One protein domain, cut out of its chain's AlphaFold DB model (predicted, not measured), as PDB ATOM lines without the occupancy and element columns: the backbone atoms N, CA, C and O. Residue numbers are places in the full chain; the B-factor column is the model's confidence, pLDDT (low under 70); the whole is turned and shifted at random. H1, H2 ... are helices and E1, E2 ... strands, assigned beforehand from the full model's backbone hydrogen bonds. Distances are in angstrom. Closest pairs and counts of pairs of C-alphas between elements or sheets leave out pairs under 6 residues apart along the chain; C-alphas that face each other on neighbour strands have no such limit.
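This is residues 8 to 117 of the 300 residues of an uncharacterized protein of Aaosphaeria arxii CBS 175.79 (UniProt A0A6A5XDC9). A strongly twisted sheet of seven strands makes the core, with a short helix over each face: H1 near E2, H2 near E6. The 110 printed residues hold, in order, E1, H1, E2, E3, E4, E5, E6, H2, E7; the mixed sheet runs E4, E3, E2, E5, E1, E6, E7. The class is mixed, helices and strands, with 45 residues, under half, in named elements. The whole is compact, radius of gyration of the C-alphas 13.4 A, spanning 36 by 34 by 23 A.

The strands are E4, residues 47 to 49; E3, 38 to 41; E2, 29 to 32; E5, 63 to 66; E1, 8 to 11, from C-alpha 8 at (131.337, 58.162, 11.179); E6, 83 to 88, 15.8 A long; and E7, 112 to 115, ending at C-alpha 115 (137.734, 50.425, 11.569). H1 is residues 20 to 27, 10.8 A; H2 is 94 to 101, 10.5 A.

E2, E3 and E4 form a meander, each the antiparallel neighbour of the one before; within hydrogen-bond range are N 39 and O 31, 2.8 A, and N 40 and O 48, 2.8 A. E5 and E1 are parallel, with N 8 and O 64 at 2.8 A. H1, height 7.4 A over the sheet, runs along E2, 8 degrees on the local plane; the closest C-alphas, Asn 20 and Phe 31, are 6.3 A apart. H2, on the opposite face, height 9.4 A, runs along E6, 24 degrees on the local plane; its closest C-alpha to E6 is Leu 97, 7.3 A from that of Pro 88. Parallel neighbours E6 and E7, with N 86 and O 114 at 2.8 A, form a strand-helix-strand unit with H2 between; E1, H1, E2 is a split one, E5 between its strands; both crossovers are right-handed. In H1 and H2 every O i to N i+4 pair is within hydrogen-bond range.

The farthest C-alphas, of Gly 44 and Lys 94, are 38.5 A apart. The printed part has no cut; links E4 to E5 and E5 to E6 are long. Residues 13 to 18, 27 to 28 and 69 to 73 are under pLDDT 70.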
ATOM      1  N   ILE A   8     131.654  59.424  11.834       90.38
ATOM      2  CA  ILE A   8     131.337  58.162  11.179       90.38
ATOM      3  C   ILE A   8     131.587  58.370   9.688       90.38
ATOM      4  O   ILE A   8     130.998  59.257   9.074       90.38
ATOM      5  N   LEU A   9     132.495  57.572   9.131       89.56
ATOM      6  CA  LEU A   9     132.836  57.567   7.714       89.56
ATOM      7  C   LEU A   9     132.313  56.268   7.106       89.56
ATOM      8  O   LEU A   9     132.916  55.210   7.316       89.56
ATOM      9  N   HIS A  10     131.209  56.341   6.371       86.88
ATOM     10  CA  HIS A  10     130.699  55.197   5.631       86.88
ATOM     11  C   HIS A  10     131.349  55.134   4.250       86.88
ATOM     12  O   HIS A  10     131.337  56.108   3.501       86.88
ATOM     13  N   VAL A  11     131.964  53.994   3.935       85.62
ATOM     14  CA  VAL A  11     132.712  53.794   2.689       85.62
ATOM     15  C   VAL A  11     132.177  52.557   2.007       85.62
ATOM     16  O   VAL A  11     132.179  51.499   2.618       85.62
ATOM     17  N   GLY A  12     131.814  52.638   0.738       74.44
ATOM     18  CA  GLY A  12     131.240  51.523   0.004       74.44
ATOM     19  C   GLY A  12     129.723  51.538   0.028       74.44
ATOM     20  O   GLY A  12     129.077  52.079   0.918       74.44
ATOM     21  N   THR A  13     129.150  50.860  -0.953       59.75
ATOM     22  CA  THR A  13     127.716  50.618  -1.039       59.75
ATOM     23  C   THR A  13     127.380  49.407  -0.181       59.75
ATOM     24  O   THR A  13     127.318  48.279  -0.679       59.75
ATOM     25  N   GLN A  14     127.190  49.606   1.120       50.06
ATOM     26  CA  GLN A  14     126.327  48.694   1.856       50.06
ATOM     27  C   GLN A  14     124.966  49.363   1.945       50.06
ATOM     28  O   GLN A  14     124.841  50.446   2.497       50.06
ATOM     29  N   VAL A  15     123.978  48.717   1.321       42.28
ATOM     30  CA  VAL A  15     122.556  49.055   1.382       42.28
ATOM     31  C   VAL A  15     122.132  49.015   2.847       42.28
ATOM     32  O   VAL A  15     121.695  47.991   3.366       42.28
ATOM     33  N   ILE A  16     122.366  50.106   3.556       48.88
ATOM     34  CA  ILE A  16     121.548  50.458   4.692       48.88
ATOM     35  C   ILE A  16     120.437  51.258   4.028       48.88
ATOM     36  O   ILE A  16     120.710  52.300   3.440       48.88
ATOM     37  N   ASP A  17     119.211  50.742   4.059       55.50
ATOM     38  CA  ASP A  17     117.996  51.410   3.563       55.50
ATOM     39  C   ASP A  17     117.657  52.683   4.376       55.50
ATOM     40  O   ASP A  17     116.491  53.034   4.533       55.50
ATOM     41  N   SER A  18     118.670  53.342   4.943       62.50
ATOM     42  CA  SER A  18     118.554  54.514   5.784       62.50
ATOM     43  C   SER A  18     119.191  55.708   5.111       62.50
ATOM     44  O   SER A  18     120.346  55.672   4.687       62.50
ATOM     45  N   THR A  19     118.424  56.787   5.054       74.44
ATOM     46  CA  THR A  19     118.911  58.090   4.608       74.44
ATOM     47  C   THR A  19     119.963  58.638   5.576       74.44
ATOM     48  O   THR A  19     119.992  58.287   6.761       74.44
ATOM     49  N   ASN A  20     120.802  59.565   5.108       77.94
ATOM     50  CA  ASN A  20     121.759  60.269   5.969       77.94
ATOM     51  C   ASN A  20     121.065  60.934   7.170       77.94
ATOM     52  O   ASN A  20     121.616  60.951   8.271       77.94
ATOM     53  N   LEU A  21     119.827  61.408   6.979       76.94
ATOM     54  CA  LEU A  21     118.987  61.953   8.040       76.94
ATOM     55  C   LEU A  21     118.618  60.903   9.095       76.94
ATOM     56  O   LEU A  21     118.686  61.200  10.282       76.94
ATOM     57  N   GLU A  22     118.244  59.685   8.707       80.69
ATOM     58  CA  GLU A  22     117.928  58.616   9.665       80.69
ATOM     59  C   GLU A  22     119.145  58.231  10.511       80.69
ATOM     60  O   GLU A  22     119.037  58.040  11.726       80.69
ATOM     61  N   VAL A  23     120.328  58.184   9.891       77.56
ATOM     62  CA  VAL A  23     121.576  57.959  10.628       77.56
ATOM     63  C   VAL A  23     121.856  59.138  11.561       77.56
ATOM     64  O   VAL A  23     122.161  58.922  12.736       77.56
ATOM     65  N   ALA A  24     121.679  60.375  11.088       78.19
ATOM     66  CA  ALA A  24     121.817  61.583  11.898       78.19
ATOM     67  C   ALA A  24     120.828  61.617  13.072       78.19
ATOM     68  O   ALA A  24     121.207  62.019  14.166       78.19
ATOM     69  N   GLN A  25     119.596  61.135  12.901       79.31
ATOM     70  CA  GLN A  25     118.584  61.028  13.960       79.31
ATOM     71  C   GLN A  25     118.984  60.067  15.071       79.31
ATOM     72  O   GLN A  25     118.714  60.338  16.242       79.31
ATOM     73  N   ALA A  26     119.666  58.976  14.734       72.19
ATOM     74  CA  ALA A  26     120.170  58.045  15.734       72.19
ATOM     75  C   ALA A  26     121.310  58.643  16.578       72.19
ATOM     76  O   ALA A  26     121.611  58.130  17.658       72.19
ATOM     77  N   CYS A  27     121.961  59.703  16.091       67.75
ATOM     78  CA  CYS A  27     123.219  60.177  16.648       67.75
ATOM     79  C   CYS A  27     123.308  61.693  16.915       67.75
ATOM     80  O   CYS A  27     124.331  62.145  17.429       67.75
ATOM     81  N   CYS A  28     122.235  62.443  16.634       66.31
ATOM     82  CA  CYS A  28     122.092  63.902  16.722       66.31
ATOM     83  C   CYS A  28     123.343  64.652  16.235       66.31
ATOM     84  O   CYS A  28     124.129  65.152  17.048       66.31
ATOM     85  N   GLY A  29     123.547  64.689  14.915       87.31
ATOM     86  CA  GLY A  29     124.802  65.150  14.323       87.31
ATOM     87  C   GLY A  29     124.689  65.961  13.032       87.31
ATOM     88  O   GLY A  29     123.604  66.230  12.518       87.31
ATOM     89  N   VAL A  30     125.861  66.348  12.532       89.75
ATOM     90  CA  VAL A  30     126.098  66.966  11.225       89.75
ATOM     91  C   VAL A  30     126.074  65.883  10.152       89.75
ATOM     92  O   VAL A  30     126.724  64.848  10.318       89.75
ATOM     93  N   PHE A  31     125.363  66.118   9.057       89.31
ATOM     94  CA  PHE A  31     125.243  65.190   7.930       89.31
ATOM     95  C   PHE A  31     125.063  65.956   6.614       89.31
ATOM     96  O   PHE A  31     124.965  67.180   6.617       89.31
ATOM     97  N   LEU A  32     125.031  65.239   5.493       85.50
ATOM     98  CA  LEU A  32     124.752  65.797   4.168       85.50
ATOM     99  C   LEU A  32     123.349  65.397   3.717       85.50
ATOM    100  O   LEU A  32     122.998  64.217   3.828       85.50
ATOM    101  N   ASN A  33     122.556  66.357   3.242       85.31
ATOM    102  CA  ASN A  33     121.260  66.066   2.624       85.31
ATOM    103  C   ASN A  33     121.426  65.560   1.177       85.31
ATOM    104  O   ASN A  33     122.534  65.477   0.654       85.31
ATOM    105  N   ASP A  34     120.304  65.255   0.523       82.44
ATOM    106  CA  ASP A  34     120.265  64.770  -0.865       82.44
ATOM    107  C   ASP A  34     120.703  65.837  -1.900       82.44
ATOM    108  O   ASP A  34     120.741  65.562  -3.099       82.44
ATOM    109  N   GLN A  35     120.974  67.071  -1.459       82.12
ATOM    110  CA  GLN A  35     121.469  68.194  -2.259       82.12
ATOM    111  C   GLN A  35     122.953  68.508  -1.982       82.12
ATOM    112  O   GLN A  35     123.435  69.554  -2.407       82.12
ATOM    113  N   ASP A  36     123.676  67.629  -1.276       79.88
ATOM    114  CA  ASP A  36     125.075  67.822  -0.856       79.88
ATOM    115  C   ASP A  36     125.302  69.028   0.086       79.88
ATOM    116  O   ASP A  36     126.426  69.513   0.260       79.88
ATOM    117  N   GLU A  37     124.251  69.507   0.756       85.38
ATOM    118  CA  GLU A  37     124.331  70.602   1.724       85.38
ATOM    119  C   GLU A  37     124.603  70.061   3.131       85.38
ATOM    120  O   GLU A  37     124.054  69.040   3.560       85.38
ATOM    121  N   ILE A  38     125.459  70.763   3.880       88.44
ATOM    122  CA  ILE A  38     125.830  70.362   5.238       88.44
ATOM    123  C   ILE A  38     124.735  70.800   6.209       88.44
ATOM    124  O   ILE A  38     124.585  71.987   6.511       88.44
ATOM    125  N   MET A  39     124.030  69.820   6.754       90.56
ATOM    126  CA  MET A  39     122.928  69.998   7.689       90.56
ATOM    127  C   MET A  39     123.348  69.628   9.107       90.56
ATOM    128  O   MET A  39     124.228  68.792   9.321       90.56
ATOM    129  N   VAL A  40     122.675  70.212  10.092       91.00
ATOM    130  CA  VAL A  40     122.805  69.874  11.509       91.00
ATOM    131  C   VAL A  40     121.448  69.456  12.036       91.00
ATOM    132  O   VAL A  40     120.463  70.170  11.858       91.00
ATOM    133  N   LEU A  41     121.407  68.308  12.707       89.44
ATOM    134  CA  LEU A  41     120.257  67.891  13.496       89.44
ATOM    135  C   LEU A  41     120.493  68.236  14.970       89.44
ATOM    136  O   LEU A  41     121.371  67.664  15.624       89.44
ATOM    137  N   ASP A  42     119.694  69.156  15.507       84.62
ATOM    138  CA  ASP A  42     119.741  69.492  16.926       84.62
ATOM    139  C   ASP A  42     119.125  68.380  17.806       84.62
ATOM    140  O   ASP A  42     118.463  67.445  17.348       84.62
ATOM    141  N   LYS A  43     119.304  68.482  19.129       81.38
ATOM    142  CA  LYS A  43     118.710  67.524  20.083       81.38
ATOM    143  C   LYS A  43     117.179  67.604  20.172       81.38
ATOM    144  O   LYS A  43     116.572  66.721  20.776       81.38
ATOM    145  N   GLY A  44     116.576  68.669  19.652       82.19
ATOM    146  CA  GLY A  44     115.132  68.866  19.554       82.19
ATOM    147  C   GLY A  44     114.513  68.233  18.304       82.19
ATOM    148  O   GLY A  44     113.287  68.200  18.206       82.19
ATOM    149  N   GLY A  45     115.329  67.697  17.389       84.56
ATOM    150  CA  GLY A  45     114.891  67.124  16.118       84.56
ATOM    151  C   GLY A  45     114.760  68.146  14.984       84.56
ATOM    152  O   GLY A  45     114.235  67.802  13.926       84.56
ATOM    153  N   THR A  46     115.210  69.385  15.188       88.06
ATOM    154  CA  THR A  46     115.231  70.425  14.156       88.06
ATOM    155  C   THR A  46     116.421  70.204  13.236       88.06
ATOM    156  O   THR A  46     117.544  70.017  13.704       88.06
ATOM    157  N   VAL A  47     116.169  70.249  11.931       91.44
ATOM    158  CA  VAL A  47     117.201  70.214  10.894       91.44
ATOM    159  C   VAL A  47     117.389  71.627  10.351       91.44
ATOM    160  O   VAL A  47     116.416  72.254   9.934       91.44
ATOM    161  N   GLU A  48     118.625  72.113  10.347       92.19
ATOM    162  CA  GLU A  48     119.010  73.413   9.784       92.19
ATOM    163  C   GLU A  48     120.368  73.329   9.076       92.19
ATOM    164  O   GLU A  48     121.132  72.389   9.298       92.19
ATOM    165  N   GLU A  49     120.681  74.294   8.211       91.44
ATOM    166  CA  GLU A  49     121.994  74.375   7.564       91.44
ATOM    167  C   GLU A  49     123.090  74.710   8.585       91.44
ATOM    168  O   GLU A  49     122.926  75.587   9.440       91.44
ATOM    169  N   LEU A  50     124.256  74.064   8.466       89.00
ATOM    170  CA  LEU A  50     125.379  74.282   9.384       89.00
ATOM    171  C   LEU A  50     125.811  75.749   9.422       89.00
ATOM    172  O   LEU A  50     126.079  76.249  10.510       89.00
ATOM    173  N   GLN A  51     125.834  76.430   8.271       87.25
ATOM    174  CA  GLN A  51     126.263  77.829   8.119       87.25
ATOM    175  C   GLN A  51     125.435  78.803   8.967       87.25
ATOM    176  O   GLN A  51     125.972  79.772   9.498       87.25
ATOM    177  N   THR A  52     124.132  78.551   9.102       88.00
ATOM    178  CA  THR A  52     123.213  79.395   9.880       88.00
ATOM    179  C   THR A  52     123.012  78.896  11.308       88.00
ATOM    180  O   THR A  52     122.431  79.609  12.127       88.00
ATOM    181  N   SER A  53     123.484  77.686  11.611       87.06
ATOM    182  CA  SER A  53     123.355  77.072  12.928       87.06
ATOM    183  C   SER A  53     124.346  77.658  13.945       87.06
ATOM    184  O   SER A  53     125.440  78.102  13.582       87.06
ATOM    185  N   PRO A  54     124.066  77.542  15.256       84.75
ATOM    186  CA  PRO A  54     125.034  77.856  16.312       84.75
ATOM    187  C   PRO A  54     126.319  77.006  16.271       84.75
ATOM    188  O   PRO A  54     127.280  77.313  16.977       84.75
ATOM    189  N   TYR A  55     126.332  75.922  15.489       84.94
ATOM    190  CA  TYR A  55     127.423  74.952  15.416       84.94
ATOM    191  C   TYR A  55     128.428  75.241  14.294       84.94
ATOM    192  O   TYR A  55     129.458  74.569  14.245       84.94
ATOM    193  N   ALA A  56     128.185  76.251  13.443       82.69
ATOM    194  CA  ALA A  56     129.080  76.645  12.347       82.69
ATOM    195  C   ALA A  56     130.538  76.823  12.813       82.69
ATOM    196  O   ALA A  56     131.469  76.280  12.217       82.69
ATOM    197  N   ASP A  57     130.711  77.522  13.939       80.88
ATOM    198  CA  ASP A  57     132.012  77.823  14.547       80.88
ATOM    199  C   ASP A  57     132.390  76.857  15.685       80.88
ATOM    200  O   ASP A  57     133.506  76.896  16.209       80.88
ATOM    201  N   GLN A  58     131.462  75.991  16.100       82.38
ATOM    202  CA  GLN A  58     131.600  75.107  17.257       82.38
ATOM    203  C   GLN A  58     131.191  73.683  16.895       82.38
ATOM    204  O   GLN A  58     130.228  73.147  17.434       82.38
ATOM    205  N   LEU A  59     131.965  73.054  16.010       85.56
ATOM    206  CA  LEU A  59     131.772  71.647  15.653       85.56
ATOM    207  C   LEU A  59     132.140  70.683  16.782       85.56
ATOM    208  O   LEU A  59     131.708  69.543  16.751       85.56
ATOM    209  N   ASP A  60     132.905  71.123  17.784       84.25
ATOM    210  CA  ASP A  60     133.468  70.264  18.832       84.25
ATOM    211  C   ASP A  60     132.482  69.323  19.567       84.25
ATOM    212  O   ASP A  60     132.828  68.156  19.779       84.25
ATOM    213  N   PRO A  61     131.252  69.749  19.925       81.88
ATOM    214  CA  PRO A  61     130.266  68.881  20.558       81.88
ATOM    215  C   PRO A  61     129.483  67.995  19.574       81.88
ATOM    216  O   PRO A  61     128.690  67.167  20.029       81.88
ATOM    217  N   CYS A  62     129.653  68.165  18.261       85.56
ATOM    218  CA  CYS A  62     128.835  67.502  17.252       85.56
ATOM    219  C   CYS A  62     129.371  66.110  16.895       85.56
ATOM    220  O   CYS A  62     130.580  65.890  16.796       85.56
ATOM    221  N   LEU A  63     128.462  65.166  16.642       89.75
ATOM    222  CA  LEU A  63     128.807  63.981  15.863       89.75
ATOM    223  C   LEU A  63     128.705  64.325  14.377       89.75
ATOM    224  O   LEU A  63     127.824  65.085  13.995       89.75
ATOM    225  N   VAL A  64     129.580  63.775  13.544       89.81
ATOM    226  CA  VAL A  64     129.552  63.996  12.095       89.81
ATOM    227  C   VAL A  64     129.372  62.662  11.386       89.81
ATOM    228  O   VAL A  64     130.139  61.733  11.631       89.81
ATOM    229  N   TYR A  65     128.394  62.566  10.495       89.31
ATOM    230  CA  TYR A  65     128.192  61.421   9.615       89.31
ATOM    231  C   TYR A  65     128.467  61.824   8.166       89.31
ATOM    232  O   TYR A  65     127.924  62.812   7.678       89.31
ATOM    233  N   LEU A  66     129.323  61.058   7.497       86.06
ATOM    234  CA  LEU A  66     129.786  61.299   6.136       86.06
ATOM    235  C   LEU A  66     129.717  59.980   5.359       86.06
ATOM    236  O   LEU A  66     130.379  59.010   5.738       86.06
ATOM    237  N   ASP A  67     128.939  59.943   4.283       82.56
ATOM    238  CA  ASP A  67     128.787  58.780   3.408       82.56
ATOM    239  C   ASP A  67     129.615  58.901   2.116       82.56
ATOM    240  O   ASP A  67     130.189  59.940   1.798       82.56
ATOM    241  N   GLU A  68     129.736  57.824   1.343       73.69
ATOM    242  CA  GLU A  68     130.540  57.870   0.116       73.69
ATOM    243  C   GLU A  68     129.929  58.793  -0.952       73.69
ATOM    244  O   GLU A  68     130.674  59.478  -1.657       73.69
ATOM    245  N   ALA A  69     128.598  58.803  -1.071       67.44
ATOM    246  CA  ALA A  69     127.889  59.482  -2.150       67.44
ATOM    247  C   ALA A  69     128.014  61.010  -2.061       67.44
ATOM    248  O   ALA A  69     128.387  61.633  -3.054       67.44
ATOM    249  N   HIS A  70     127.816  61.586  -0.872       64.62
ATOM    250  CA  HIS A  70     127.656  63.034  -0.708       64.62
ATOM    251  C   HIS A  70     128.925  63.728  -0.174       64.62
ATOM    252  O   HIS A  70     128.963  64.931   0.069       64.62
ATOM    253  N   THR A  71     130.029  62.994   0.028       57.59
ATOM    254  CA  THR A  71     131.267  63.572   0.594       57.59
ATOM    255  C   THR A  71     132.224  64.176  -0.425       57.59
ATOM    256  O   THR A  71     133.288  64.675  -0.042       57.59
ATOM    257  N   ARG A  72     131.930  64.145  -1.724       60.47
ATOM    258  CA  ARG A  72     132.823  64.741  -2.731       60.47
ATOM    259  C   ARG A  72     132.795  66.270  -2.614       60.47
ATOM    260  O   ARG A  72     131.768  66.862  -2.347       60.47
ATOM    261  N   GLY A  73     133.959  66.917  -2.714       62.09
ATOM    262  CA  GLY A  73     134.053  68.386  -2.674       62.09
ATOM    263  C   GLY A  73     133.834  69.092  -1.321       62.09
ATOM    264  O   GLY A  73     134.176  70.264  -1.221       62.09
ATOM    265  N   ILE A  74     133.361  68.422  -0.261       73.06
ATOM    266  CA  ILE A  74     133.035  69.121   1.000       73.06
ATOM    267  C   ILE A  74     134.272  69.656   1.761       73.06
ATOM    268  O   ILE A  74     135.260  68.941   1.987       73.06
ATOM    269  N   ASP A  75     134.209  70.911   2.228       71.50
ATOM    270  CA  ASP A  75     135.205  71.518   3.129       71.50
ATOM    271  C   ASP A  75     134.701  71.638   4.576       71.50
ATOM    272  O   ASP A  75     134.507  72.726   5.108       71.50
ATOM    273  N   LEU A  76     134.522  70.494   5.247       83.38
ATOM    274  CA  LEU A  76     134.211  70.466   6.678       83.38
ATOM    275  C   LEU A  76     135.498  70.445   7.523       83.38
ATOM    276  O   LEU A  76     136.278  69.486   7.499       83.38
ATOM    277  N   ARG A  77     135.735  71.506   8.303       87.31
ATOM    278  CA  ARG A  77     136.922  71.634   9.168       87.31
ATOM    279  C   ARG A  77     136.724  70.925  10.508       87.31
ATOM    280  O   ARG A  77     136.360  71.532  11.508       87.31
ATOM    281  N   LEU A  78     137.031  69.633  10.532       89.94
ATOM    282  CA  LEU A  78     136.932  68.814  11.740       89.94
ATOM    283  C   LEU A  78     137.991  69.195  12.803       89.94
ATOM    284  O   LEU A  78     139.160  69.421  12.451       89.94
ATOM    285  N   PRO A  79     137.642  69.199  14.105       91.31
ATOM    286  CA  PRO A  79     138.592  69.429  15.190       91.31
ATOM    287  C   PRO A  79     139.786  68.465  15.177       91.31
ATOM    288  O   PRO A  79     139.701  67.300  14.779       91.31
ATOM    289  N   ALA A  80     140.944  68.955  15.626       92.00
ATOM    290  CA  ALA A  80     142.217  68.242  15.489       92.00
ATOM    291  C   ALA A  80     142.335  66.977  16.352       92.00
ATOM    292  O   ALA A  80     143.225  66.179  16.102       92.00
ATOM    293  N   HIS A  81     141.476  66.795  17.353       91.75
ATOM    294  CA  HIS A  81     141.497  65.641  18.255       91.75
ATOM    295  C   HIS A  81     140.418  64.601  17.921       91.75
ATOM    296  O   HIS A  81     140.227  63.645  18.670       91.75
ATOM    297  N   TYR A  82     139.688  64.787  16.817       92.81
ATOM    298  CA  TYR A  82     138.627  63.869  16.423       92.81
ATOM    299  C   TYR A  82     139.176  62.506  16.007       92.81
ATOM    300  O   TYR A  82     140.164  62.394  15.277       92.81
ATOM    301  N   GLN A  83     138.471  61.461  16.429       94.12
ATOM    302  CA  GLN A  83     138.640  60.108  15.924       94.12
ATOM    303  C   GLN A  83     137.440  59.740  15.050       94.12
ATOM    304  O   GLN A  83     136.299  60.001  15.438       94.12
ATOM    305  N   ALA A  84     137.693  59.128  13.896       92.81
ATOM    306  CA  ALA A  84     136.644  58.613  13.028       92.81
ATOM    307  C   ALA A  84     136.476  57.096  13.157       92.81
ATOM    308  O   ALA A  84     137.460  56.357  13.185       92.81
ATOM    309  N   ALA A  85     135.230  56.638  13.178       92.81
ATOM    310  CA  ALA A  85     134.838  55.258  12.956       92.81
ATOM    311  C   ALA A  85     134.580  55.060  11.458       92.81
ATOM    312  O   ALA A  85     133.649  55.636  10.902       92.81
ATOM    313  N   VAL A  86     135.418  54.264  10.802       92.12
ATOM    314  CA  VAL A  86     135.306  53.955   9.373       92.12
ATOM    315  C   VAL A  86     134.572  52.631   9.210       92.12
ATOM    316  O   VAL A  86     135.021  51.616   9.746       92.12
ATOM    317  N   THR A  87     133.473  52.632   8.463       90.38
ATOM    318  CA  THR A  87     132.659  51.443   8.169       90.38
ATOM    319  C   THR A  87     132.787  51.077   6.686       90.38
ATOM    320  O   THR A  87     132.038  51.599   5.859       90.38
ATOM    321  N   PRO A  88     133.754  50.214   6.309       89.44
ATOM    322  CA  PRO A  88     133.894  49.760   4.932       89.44
ATOM    323  C   PRO A  88     132.803  48.745   4.563       89.44
ATOM    324  O   PRO A  88     132.529  47.807   5.314       89.44
ATOM    325  N   GLY A  89     132.210  48.931   3.390       87.38
ATOM    326  CA  GLY A  89     131.267  48.044   2.725       87.38
ATOM    327  C   GLY A  89     131.953  47.123   1.718       87.38
ATOM    328  O   GLY A  89     133.175  47.113   1.579       87.38
ATOM    329  N   ALA A  90     131.157  46.322   1.012       85.25
ATOM    330  CA  ALA A  90     131.679  45.381   0.024       85.25
ATOM    331  C   ALA A  90     132.306  46.119  -1.170       85.25
ATOM    332  O   ALA A  90     131.889  47.225  -1.519       85.25
ATOM    333  N   ASN A  91     133.297  45.488  -1.805       85.56
ATOM    334  CA  ASN A  91     133.964  45.980  -3.016       85.56
ATOM    335  C   ASN A  91     134.627  47.368  -2.861       85.56
ATOM    336  O   ASN A  91     134.876  48.054  -3.854       85.56
ATOM    337  N   VAL A  92     134.916  47.804  -1.630       88.69
ATOM    338  CA  VAL A  92     135.612  49.073  -1.393       88.69
ATOM    339  C   VAL A  92     137.039  48.986  -1.920       88.69
ATOM    340  O   VAL A  92     137.848  48.177  -1.468       88.69
ATOM    341  N   THR A  93     137.369  49.877  -2.850       90.38
ATOM    342  CA  THR A  93     138.727  50.015  -3.375       90.38
ATOM    343  C   THR A  93     139.623  50.774  -2.396       90.38
ATOM    344  O   THR A  93     139.164  51.608  -1.606       90.38
ATOM    345  N   LYS A  94     140.938  50.542  -2.483       92.94
ATOM    346  CA  LYS A  94     141.980  51.313  -1.784       92.94
ATOM    347  C   LYS A  94     141.734  52.819  -1.877       92.94
ATOM    348  O   LYS A  94     141.870  53.520  -0.877       92.94
ATOM    349  N   ASP A  95     141.422  53.325  -3.067       89.44
ATOM    350  CA  ASP A  95     141.249  54.757  -3.310       89.44
ATOM    351  C   ASP A  95     140.022  55.304  -2.583       89.44
ATOM    352  O   ASP A  95     140.162  56.295  -1.873       89.44
ATOM    353  N   ARG A  96     138.878  54.611  -2.632       87.75
ATOM    354  CA  ARG A  96     137.670  54.995  -1.878       87.75
ATOM    355  C   ARG A  96     137.910  54.979  -0.364       87.75
ATOM    356  O   ARG A  96     137.601  55.953   0.321       87.75
ATOM    357  N   LEU A  97     138.553  53.928   0.156       90.50
ATOM    358  CA  LEU A  97     138.928  53.832   1.573       90.50
ATOM    359  C   LEU A  97     139.852  54.973   2.006       90.50
ATOM    360  O   LEU A  97     139.668  55.565   3.070       90.50
ATOM    361  N   THR A  98     140.843  55.289   1.173       90.25
ATOM    362  CA  THR A  98     141.817  56.348   1.448       90.25
ATOM    363  C   THR A  98     141.154  57.720   1.379       90.25
ATOM    364  O   THR A  98     141.341  58.517   2.290       90.25
ATOM    365  N   GLN A  99     140.342  57.983   0.353       87.56
ATOM    366  CA  GLN A  99     139.610  59.242   0.184       87.56
ATOM    367  C   GLN A  99     138.697  59.528   1.378       87.56
ATOM    368  O   GLN A  99     138.706  60.647   1.893       87.56
ATOM    369  N   ALA A 100     137.976  58.518   1.868       87.00
ATOM    370  CA  ALA A 100     137.168  58.647   3.074       87.00
ATOM    371  C   ALA A 100     138.033  58.959   4.302       87.00
ATOM    372  O   ALA A 100     137.793  59.947   4.993       87.00
ATOM    373  N   CYS A 101     139.100  58.189   4.544       90.69
ATOM    374  CA  CYS A 101     140.024  58.455   5.652       90.69
ATOM    375  C   CYS A 101     140.656  59.858   5.569       90.69
ATOM    376  O   CYS A 101     140.854  60.501   6.597       90.69
ATOM    377  N   MET A 102     140.945  60.356   4.364       88.81
ATOM    378  CA  MET A 102     141.535  61.679   4.122       88.81
ATOM    379  C   MET A 102     140.582  62.846   4.415       88.81
ATOM    380  O   MET A 102     141.046  63.985   4.508       88.81
ATOM    381  N   ARG A 103     139.287  62.589   4.658       88.12
ATOM    382  CA  ARG A 103     138.386  63.584   5.272       88.12
ATOM    383  C   ARG A 103     138.894  64.007   6.651       88.12
ATOM    384  O   ARG A 103     138.765  65.171   7.027       88.12
ATOM    385  N   MET A 104     139.599  63.113   7.347       91.50
ATOM    386  CA  MET A 104     140.432  63.454   8.499       91.50
ATOM    387  C   MET A 104     141.737  64.112   8.019       91.50
ATOM    388  O   MET A 104     142.804  63.501   8.002       91.50
ATOM    389  N   ARG A 105     141.678  65.385   7.608       91.56
ATOM    390  CA  ARG A 105     142.824  66.112   7.012       91.56
ATOM    391  C   ARG A 105     144.055  66.227   7.927       91.56
ATOM    392  O   ARG A 105     145.155  66.490   7.447       91.56
ATOM    393  N   LYS A 106     143.891  66.033   9.240       93.44
ATOM    394  CA  LYS A 106     144.972  65.990  10.243       93.44
ATOM    395  C   LYS A 106     145.238  64.562  10.742       93.44
ATOM    396  O   LYS A 106     145.701  64.391  11.871       93.44
ATOM    397  N   LEU A 107     144.936  63.533   9.943       93.00
ATOM    398  CA  LEU A 107     145.188  62.131  10.286       93.00
ATOM    399  C   LEU A 107     146.666  61.913  10.645       93.00
ATOM    400  O   LEU A 107     147.567  62.318   9.912       93.00
ATOM    401  N   GLY A 108     146.921  61.317  11.812       90.06
ATOM    402  CA  GLY A 108     148.271  61.142  12.364       90.06
ATOM    403  C   GLY A 108     148.870  62.404  13.003       90.06
ATOM    404  O   GLY A 108     149.932  62.332  13.614       90.06
ATOM    405  N   LYS A 109     148.182  63.550  12.923       92.50
ATOM    406  CA  LYS A 109     148.531  64.837  13.554       92.50
ATOM    407  C   LYS A 109     147.432  65.274  14.531       92.50
ATOM    408  O   LYS A 109     146.922  66.390  14.463       92.50
ATOM    409  N   GLY A 110     147.048  64.355  15.414       92.62
ATOM    410  CA  GLY A 110     145.970  64.517  16.394       92.62
ATOM    411  C   GLY A 110     144.698  63.762  16.013       92.62
ATOM    412  O   GLY A 110     144.099  63.130  16.880       92.62
ATOM    413  N   GLN A 111     144.328  63.749  14.727       94.50
ATOM    414  CA  GLN A 111     143.189  62.955  14.271       94.50
ATOM    415  C   GLN A 111     143.593  61.496  14.070       94.50
ATOM    416  O   GLN A 111     144.734  61.185  13.712       94.50
ATOM    417  N   SER A 112     142.640  60.592  14.277       95.19
ATOM    418  CA  SER A 112     142.843  59.150  14.121       95.19
ATOM    419  C   SER A 112     141.623  58.478  13.500       95.19
ATOM    420  O   SER A 112     140.546  59.069  13.431       95.19
ATOM    421  N   VAL A 113     141.795  57.241  13.045       94.31
ATOM    422  CA  VAL A 113     140.701  56.401  12.551       94.31
ATOM    423  C   VAL A 113     140.717  55.057  13.263       94.31
ATOM    424  O   VAL A 113     141.780  54.556  13.634       94.31
ATOM    425  N   ILE A 114     139.538  54.468  13.418       93.88
ATOM    426  CA  ILE A 114     139.339  53.076  13.805       93.88
ATOM    427  C   ILE A 114     138.371  52.425  12.822       93.88
ATOM    428  O   ILE A 114     137.451  53.076  12.334       93.88
ATOM    429  N   PHE A 115     138.581  51.148  12.513       92.69
ATOM    430  CA  PHE A 115     137.734  50.425  11.569       92.69
ATOM    431  C   PHE A 115     136.663  49.626  12.307       92.69
ATOM    432  O   PHE A 115     136.975  48.811  13.175       92.69
ATOM    433  N   PHE A 116     135.408  49.834  11.921       91.06
ATOM    434  CA  PHE A 116     134.267  49.026  12.334       91.06
ATOM    435  C   PHE A 116     133.925  48.065  11.201       91.06
ATOM    436  O   PHE A 116     133.299  48.434  10.210       91.06
ATOM    437  N   ILE A 117     134.385  46.826  11.347       87.81
ATOM    438  CA  ILE A 117     134.269  45.791  10.322       87.81
ATOM    439  C   ILE A 117     133.040  44.926  10.609       87.81
ATOM    440  O   ILE A 117     132.915  44.350  11.690       87.81
TER     441      ILE A 117